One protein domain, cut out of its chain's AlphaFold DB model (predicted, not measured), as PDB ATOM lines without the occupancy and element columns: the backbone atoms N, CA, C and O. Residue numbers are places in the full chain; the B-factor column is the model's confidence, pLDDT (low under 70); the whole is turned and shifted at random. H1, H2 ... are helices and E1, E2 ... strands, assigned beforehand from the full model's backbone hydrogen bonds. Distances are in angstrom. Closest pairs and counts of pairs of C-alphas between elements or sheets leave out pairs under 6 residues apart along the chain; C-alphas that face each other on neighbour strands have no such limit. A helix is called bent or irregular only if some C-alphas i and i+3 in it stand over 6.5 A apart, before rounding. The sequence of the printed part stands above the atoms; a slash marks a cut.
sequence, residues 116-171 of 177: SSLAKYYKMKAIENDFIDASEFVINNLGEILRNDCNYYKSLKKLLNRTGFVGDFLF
ATOM      1  N   SER A 116     -26.894  12.560   5.813       48.41
ATOM      2  CA  SER A 116     -27.835  13.552   5.281       48.41
ATOM      3  C   SER A 116     -29.249  12.995   5.047       48.41
ATOM      4  O   SER A 116     -30.217  13.715   5.289       48.41
ATOM      5  N   SER A 117     -29.392  11.726   4.655       48.97
ATOM      6  CA  SER A 117     -30.667  10.996   4.583       48.97
ATOM      7  C   SER A 117     -31.237  10.746   5.981       48.97
ATOM      8  O   SER A 117     -32.413  11.001   6.214       48.97
ATOM      9  N   LEU A 118     -30.386  10.372   6.946       50.84
ATOM     10  CA  LEU A 118     -30.776  10.258   8.360       50.84
ATOM     11  C   LEU A 118     -31.154  11.620   8.965       50.84
ATOM     12  O   LEU A 118     -32.137  11.722   9.686       50.84
ATOM     13  N   ALA A 119     -30.436  12.698   8.646       48.84
ATOM     14  CA  ALA A 119     -30.776  14.049   9.100       48.84
ATOM     15  C   ALA A 119     -32.080  14.575   8.468       48.84
ATOM     16  O   ALA A 119     -32.841  15.276   9.135       48.84
ATOM     17  N   LYS A 120     -32.374  14.217   7.206       51.25
ATOM     18  CA  LYS A 120     -33.697  14.424   6.592       51.25
ATOM     19  C   LYS A 120     -34.775  13.613   7.307       51.25
ATOM     20  O   LYS A 120     -35.834  14.166   7.564       51.25
ATOM     21  N   TYR A 121     -34.480  12.374   7.698       51.22
ATOM     22  CA  TYR A 121     -35.381  11.522   8.476       51.22
ATOM     23  C   TYR A 121     -35.689  12.108   9.866       51.22
ATOM     24  O   TYR A 121     -36.845  12.180  10.254       51.22
ATOM     25  N   TYR A 122     -34.692  12.639  10.583       51.56
ATOM     26  CA  TYR A 122     -34.910  13.335  11.862       51.56
ATOM     27  C   TYR A 122     -35.668  14.668  11.713       51.56
ATOM     28  O   TYR A 122     -36.386  15.068  12.628       51.56
ATOM     29  N   LYS A 123     -35.531  15.365  10.571       52.91
ATOM     30  CA  LYS A 123     -36.328  16.567  10.246       52.91
ATOM     31  C   LYS A 123     -37.744  16.230   9.772       52.91
ATOM     32  O   LYS A 123     -38.650  17.036   9.971       52.91
ATOM     33  N   MET A 124     -37.947  15.048   9.197       51.12
ATOM     34  CA  MET A 124     -39.252  14.430   8.998       51.12
ATOM     35  C   MET A 124     -39.756  13.917  10.349       51.12
ATOM     36  O   MET A 124     -39.795  12.719  10.610       51.12
ATOM     37  N   LYS A 125     -40.213  14.823  11.219       51.25
ATOM     38  CA  LYS A 125     -41.327  14.459  12.100       51.25
ATOM     39  C   LYS A 125     -42.476  14.071  11.170       51.25
ATOM     40  O   LYS A 125     -43.181  14.939  10.666       51.25
ATOM     41  N   ALA A 126     -42.523  12.785  10.835       53.25
ATOM     42  CA  ALA A 126     -43.405  12.218   9.843       53.25
ATOM     43  C   ALA A 126     -44.845  12.547  10.219       53.25
ATOM     44  O   ALA A 126     -45.332  12.147  11.275       53.25
ATOM     45  N   ILE A 127     -45.512  13.299   9.356       56.16
ATOM     46  CA  ILE A 127     -46.964  13.331   9.350       56.16
ATOM     47  C   ILE A 127     -47.361  11.922   8.887       56.16
ATOM     48  O   ILE A 127     -46.837  11.460   7.875       56.16
ATOM     49  N   GLU A 128     -48.233  11.219   9.616       58.78
ATOM     50  CA  GLU A 128     -48.658   9.837   9.296       58.78
ATOM     51  C   GLU A 128     -49.059   9.644   7.821       58.78
ATOM     52  O   GLU A 128     -48.905   8.558   7.266       58.78
ATOM     53  N   ASN A 129     -49.488  10.722   7.163       64.69
ATOM     54  CA  ASN A 129     -49.911  10.764   5.765       64.69
ATOM     55  C   ASN A 129     -48.784  10.592   4.726       64.69
ATOM     56  O   ASN A 129     -49.085  10.443   3.544       64.69
ATOM     57  N   ASP A 130     -47.505  10.618   5.113       70.81
ATOM     58  CA  ASP A 130     -46.384  10.417   4.178       70.81
ATOM     59  C   ASP A 130     -46.023   8.919   3.989       70.81
ATOM     60  O   ASP A 130     -45.074   8.602   3.268       70.81
ATOM     61  N   PHE A 131     -46.769   7.984   4.596       74.94
ATOM     62  CA  PHE A 131     -46.574   6.536   4.438       74.94
ATOM     63  C   PHE A 131     -47.743   5.864   3.716       74.94
ATOM     64  O   PHE A 131     -48.906   6.085   4.042       74.94
ATOM     65  N   ILE A 132     -47.427   4.962   2.789       83.62
ATOM     66  CA  ILE A 132     -48.403   4.093   2.121       83.62
ATOM     67  C   ILE A 132     -47.976   2.633   2.227       83.62
ATOM     68  O   ILE A 132     -46.811   2.336   2.499       83.62
ATOM     69  N   ASP A 133     -48.913   1.712   2.023       85.25
ATOM     70  CA  ASP A 133     -48.596   0.286   1.993       85.25
ATOM     71  C   ASP A 133     -47.558  -0.046   0.914       85.25
ATOM     72  O   ASP A 133     -47.538   0.518  -0.190       85.25
ATOM     73  N   ALA A 134     -46.644  -0.951   1.264       85.62
ATOM     74  CA  ALA A 134     -45.769  -1.582   0.293       85.62
ATOM     75  C   ALA A 134     -46.608  -2.417  -0.686       85.62
ATOM     76  O   ALA A 134     -47.700  -2.875  -0.364       85.62
ATOM     77  N   SER A 135     -46.106  -2.615  -1.907       87.56
ATOM     78  CA  SER A 135     -46.815  -3.464  -2.865       87.56
ATOM     79  C   SER A 135     -46.819  -4.918  -2.397       87.56
ATOM     80  O   SER A 135     -45.828  -5.390  -1.834       87.56
ATOM     81  N   GLU A 136     -47.890  -5.647  -2.713       90.38
ATOM     82  CA  GLU A 136     -47.999  -7.087  -2.429       90.38
ATOM     83  C   GLU A 136     -46.808  -7.871  -2.981       90.38
ATOM     84  O   GLU A 136     -46.281  -8.751  -2.310       90.38
ATOM     85  N   PHE A 137     -46.313  -7.492  -4.167       90.81
ATOM     86  CA  PHE A 137     -45.099  -8.074  -4.735       90.81
ATOM     87  C   PHE A 137     -43.922  -8.013  -3.755       90.81
ATOM     88  O   PHE A 137     -43.245  -9.014  -3.551       90.81
ATOM     89  N   VAL A 138     -43.671  -6.859  -3.136       86.94
ATOM     90  CA  VAL A 138     -42.544  -6.714  -2.210       86.94
ATOM     91  C   VAL A 138     -42.825  -7.429  -0.898       86.94
ATOM     92  O   VAL A 138     -41.950  -8.140  -0.426       86.94
ATOM     93  N   ILE A 139     -44.033  -7.298  -0.345       89.81
ATOM     94  CA  ILE A 139     -44.431  -7.970   0.903       89.81
ATOM     95  C   ILE A 139     -44.221  -9.483   0.791       89.81
ATOM     96  O   ILE A 139     -43.492 -10.064   1.596       89.81
ATOM     97  N   ASN A 140     -44.791 -10.087  -0.252       91.88
ATOM     98  CA  ASN A 140     -44.792 -11.531  -0.434       91.88
ATOM     99  C   ASN A 140     -43.378 -12.051  -0.694       91.88
ATOM    100  O   ASN A 140     -42.916 -12.941   0.011       91.88
ATOM    101  N   ASN A 141     -42.655 -11.467  -1.656       92.62
ATOM    102  CA  ASN A 141     -41.315 -11.953  -1.997       92.62
ATOM    103  C   ASN A 141     -40.327 -11.766  -0.841       92.62
ATOM    104  O   ASN A 141     -39.509 -12.640  -0.580       92.62
ATOM    105  N   LEU A 142     -40.400 -10.648  -0.123       88.81
ATOM    106  CA  LEU A 142     -39.509 -10.392   1.003       88.81
ATOM    107  C   LEU A 142     -39.808 -11.317   2.186       88.81
ATOM    108  O   LEU A 142     -38.879 -11.775   2.852       88.81
ATOM    109  N   GLY A 143     -41.090 -11.598   2.426       92.00
ATOM    110  CA  GLY A 143     -41.542 -12.550   3.434       92.00
ATOM    111  C   GLY A 143     -41.058 -13.967   3.137       92.00
ATOM    112  O   GLY A 143     -40.432 -14.593   3.988       92.00
ATOM    113  N   GLU A 144     -41.246 -14.437   1.904       91.75
ATOM    114  CA  GLU A 144     -40.738 -15.739   1.458       91.75
ATOM    115  C   GLU A 144     -39.208 -15.821   1.571       91.75
ATOM    116  O   GLU A 144     -38.680 -16.716   2.222       91.75
ATOM    117  N   ILE A 145     -38.474 -14.845   1.021       88.69
ATOM    118  CA  ILE A 145     -37.003 -14.893   0.959       88.69
ATOM    119  C   ILE A 145     -36.357 -14.839   2.350       88.69
ATOM    120  O   ILE A 145     -35.391 -15.556   2.604       88.69
ATOM    121  N   LEU A 146     -36.828 -13.959   3.241       88.19
ATOM    122  CA  LEU A 146     -36.145 -13.703   4.517       88.19
ATOM    123  C   LEU A 146     -36.709 -14.502   5.688       88.19
ATOM    124  O   LEU A 146     -36.029 -14.653   6.704       88.19
ATOM    125  N   ARG A 147     -37.964 -14.947   5.589       90.25
ATOM    126  CA  ARG A 147     -38.707 -15.549   6.703       90.25
ATOM    127  C   ARG A 147     -39.409 -16.849   6.333       90.25
ATOM    128  O   ARG A 147     -39.911 -17.499   7.243       90.25
ATOM    129  N   ASN A 148     -39.406 -17.234   5.053       91.50
ATOM    130  CA  ASN A 148     -40.168 -18.369   4.536       91.50
ATOM    131  C   ASN A 148     -41.672 -18.257   4.878       91.50
ATOM    132  O   ASN A 148     -42.320 -19.247   5.212       91.50
ATOM    133  N   ASP A 149     -42.186 -17.018   4.867       92.19
ATOM    134  CA  ASP A 149     -43.591 -16.665   5.097       92.19
ATOM    135  C   ASP A 149     -43.935 -15.371   4.341       92.19
ATOM    136  O   ASP A 149     -43.623 -14.268   4.801       92.19
ATOM    137  N   CYS A 150     -44.612 -15.492   3.195       92.00
ATOM    138  CA  CYS A 150     -45.116 -14.368   2.393       92.00
ATOM    139  C   CYS A 150     -45.936 -13.332   3.174       92.00
ATOM    140  O   CYS A 150     -46.007 -12.176   2.762       92.00
ATOM    141  N   ASN A 151     -46.549 -13.701   4.298       90.19
ATOM    142  CA  ASN A 151     -47.397 -12.806   5.074       90.19
ATOM    143  C   ASN A 151     -46.643 -12.066   6.186       90.19
ATOM    144  O   ASN A 151     -47.210 -11.153   6.794       90.19
ATOM    145  N   TYR A 152     -45.380 -12.414   6.440       89.69
ATOM    146  CA  TYR A 152     -44.611 -11.890   7.570       89.69
ATOM    147  C   TYR A 152     -44.507 -10.356   7.559       89.69
ATOM    148  O   TYR A 152     -44.592  -9.703   8.597       89.69
ATOM    149  N   TYR A 153     -44.364  -9.755   6.373       90.31
ATOM    150  CA  TYR A 153     -44.225  -8.305   6.199       90.31
ATOM    151  C   TYR A 153     -45.528  -7.608   5.774       90.31
ATOM    152  O   TYR A 153     -45.476  -6.543   5.165       90.31
ATOM    153  N   LYS A 154     -46.707  -8.154   6.104       89.94
ATOM    154  CA  LYS A 154     -48.016  -7.559   5.749       89.94
ATOM    155  C   LYS A 154     -48.191  -6.094   6.144       89.94
ATOM    156  O   LYS A 154     -48.900  -5.362   5.468       89.94
ATOM    157  N   SER A 155     -47.554  -5.656   7.228       88.19
ATOM    158  CA  SER A 155     -47.611  -4.269   7.699       88.19
ATOM    159  C   SER A 155     -46.490  -3.380   7.141       88.19
ATOM    160  O   SER A 155     -46.227  -2.315   7.705       88.19
ATOM    161  N   LEU A 156     -45.758  -3.827   6.113       85.06
ATOM    162  CA  LEU A 156     -44.648  -3.075   5.533       85.06
ATOM    163  C   LEU A 156     -45.170  -1.826   4.824       85.06
ATOM    164  O   LEU A 156     -46.034  -1.895   3.951       85.06
ATOM    165  N   LYS A 157     -44.600  -0.677   5.180       82.88
ATOM    166  CA  LYS A 157     -44.926   0.615   4.581       82.88
ATOM    167  C   LYS A 157     -43.742   1.127   3.761       82.88
ATOM    168  O   LYS A 157     -42.581   0.807   4.034       82.88
ATOM    169  N   LYS A 158     -44.035   1.958   2.769       77.31
ATOM    170  CA  LYS A 158     -43.054   2.744   2.017       77.31
ATOM    171  C   LYS A 158     -43.393   4.228   2.118       77.31
ATOM    172  O   LYS A 158     -44.548   4.597   2.335       77.31
ATOM    173  N   LEU A 159     -42.386   5.071   1.942       72.69
ATOM    174  CA  LEU A 159     -42.582   6.516   1.885       72.69
ATOM    175  C   LEU A 159     -43.288   6.921   0.584       72.69
ATOM    176  O   LEU A 159     -42.990   6.400  -0.495       72.69
ATOM    177  N   LEU A 160     -44.218   7.869   0.687       68.62
ATOM    178  CA  LEU A 160     -44.843   8.519  -0.455       68.62
ATOM    179  C   LEU A 160     -43.798   9.425  -1.124       68.62
ATOM    180  O   LEU A 160     -43.297  10.373  -0.520       68.62
ATOM    181  N   ASN A 161     -43.436   9.123  -2.373       58.00
ATOM    182  CA  ASN A 161     -42.422   9.879  -3.107       58.00
ATOM    183  C   ASN A 161     -42.793  11.367  -3.214       58.00
ATOM    184  O   ASN A 161     -43.639  11.741  -4.024       58.00
ATOM    185  N   ARG A 162     -42.077  12.238  -2.495       51.84
ATOM    186  CA  ARG A 162     -41.878  13.622  -2.940       51.84
ATOM    187  C   ARG A 162     -40.661  13.614  -3.858       51.84
ATOM    188  O   ARG A 162     -39.578  13.216  -3.437       51.84
ATOM    189  N   THR A 163     -40.895  13.942  -5.127       39.72
ATOM    190  CA  THR A 163     -39.942  13.987  -6.252       39.72
ATOM    191  C   THR A 163     -38.465  14.001  -5.832       39.72
ATOM    192  O   THR A 163     -37.969  15.015  -5.341       39.72
ATOM    193  N   GLY A 164     -37.761  12.882  -6.040       43.03
ATOM    194  CA  GLY A 164     -36.299  12.814  -5.911       43.03
ATOM    195  C   GLY A 164     -35.731  11.609  -5.156       43.03
ATOM    196  O   GLY A 164     -34.524  11.402  -5.221       43.03
ATOM    197  N   PHE A 165     -36.554  10.806  -4.479       39.72
ATOM    198  CA  PHE A 165     -36.118   9.553  -3.851       39.72
ATOM    199  C   PHE A 165     -36.733   8.360  -4.587       39.72
ATOM    200  O   PHE A 165     -37.932   8.324  -4.842       39.72
ATOM    201  N   VAL A 166     -35.906   7.394  -4.984       38.69
ATOM    202  CA  VAL A 166     -36.347   6.113  -5.545       38.69
ATOM    203  C   VAL A 166     -35.844   5.036  -4.598       38.69
ATOM    204  O   VAL A 166     -34.652   4.754  -4.575       38.69
ATOM    205  N   GLY A 167     -36.767   4.452  -3.834       47.47
ATOM    206  CA  GLY A 167     -36.544   3.216  -3.088       47.47
ATOM    207  C   GLY A 167     -36.078   3.396  -1.648       47.47
ATOM    208  O   GLY A 167     -34.905   3.212  -1.372       47.47
ATOM    209  N   ASP A 168     -37.020   3.616  -0.730       52.75
ATOM    210  CA  ASP A 168     -36.826   3.287   0.685       52.75
ATOM    211  C   ASP A 168     -38.045   2.487   1.176       52.75
ATOM    212  O   ASP A 168     -39.170   2.996   1.238       52.75
ATOM    213  N   PHE A 169     -37.828   1.208   1.495       49.69
ATOM    214  CA  PHE A 169     -38.755   0.412   2.299       49.69
ATOM    215  C   PHE A 169     -38.347   0.564   3.757       49.69
ATOM    216  O   PHE A 169     -37.200   0.295   4.116       49.69
ATOM    217  N   LEU A 170     -39.281   0.989   4.604       49.41
ATOM    218  CA  LEU A 170     -39.033   1.095   6.034       49.41
ATOM    219  C   LEU A 170     -39.528  -0.174   6.704       49.41
ATOM    220  O   LEU A 170     -40.728  -0.397   6.865       49.41
ATOM    221  N   PHE A 171     -38.582  -1.004   7.124       46.34
ATOM    222  CA  PHE A 171     -38.876  -2.085   8.044       46.34
ATOM    223  C   PHE A 171     -39.210  -1.468   9.397       46.34
ATOM    224  O   PHE A 171     -38.351  -0.881  10.055       46.34
TER     225      PHE A 171
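Overview. This is residues 116 to 171 of the 177 residues of a protein of Acinetobacter indicus (UniProt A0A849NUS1). A short two-strand ribbon, E1 beside E2, forms the middle of a loose, elongated model, with the helix H2 at one end and the small helix H1 sticking out free at the other. H2 and the loop of residues 148 to 156, which folds back along it, join the two strands, and the final stretch loops away from E2 and returns to pair with it in residues 169 to 170, on the side away from E1. The printed part has 56 residues, with two named helices and two named strands in the order H1, E1, H2, E2; the sheet has the order E1 - E2 and is antiparallel. The class is mixed, helices and strands, though the named elements hold 26 of the 56 residues, under half. The whole is loose, with a radius of gyration of the C-alphas of 12.8 A and spans of 35 by 21 by 18 A.

Along the chain. H1 is residues 116 to 123, 10.3 A from first to last C-alpha, and begins at C-alpha 116 at (-27.835, 13.552, 5.281). E1 is residues 131 to 133. H2 is residues 136 to 147, 15.5 A long, from C-alpha 136 at (-47.999, -7.087, -2.429). E2 is residues 157 to 159 and ends at C-alpha 159 at (-42.582, 6.516, 1.885).

Arrangement. E1 and E2 are antiparallel neighbours, with 136 degrees between their N-to-C directions. The C-alphas of Phe 131 and Leu 159 face each other at 4.7 A, and those of Asp 133 and Lys 157 at 4.5 A. N 132 and O 158 are within hydrogen-bond range at 2.9 A, and N 158 and O 132 at 2.8 A. Residues 157 to 158 of E2 also pair antiparallel with residues 169 to 170. E1 and H2 are joined by a tight link of 2 residues. H1 is apart from H2 and from E2. In H1 and H2 every O i to N i+4 pair is within hydrogen-bond range, and neither helix is bent.

Size, cuts and confidence. The two C-alphas farthest apart in the domain are those of Lys 123 and Asn 148, at 35.6 A. Residues 116 to 125, of which 116 to 123 belong to H1, stand free; without them the body has 46 residues and spans 33 by 19 by 14 A. The printed part has no cut and no long link; the links H1 to E1 and H2 to E2 are short, with 7 and 9 residues. Residues 160 to 171 hold no named element. The mean pLDDT of the printed part is 70.3, and 26 residues are under 70, namely 116 to 129 and 160 to 171.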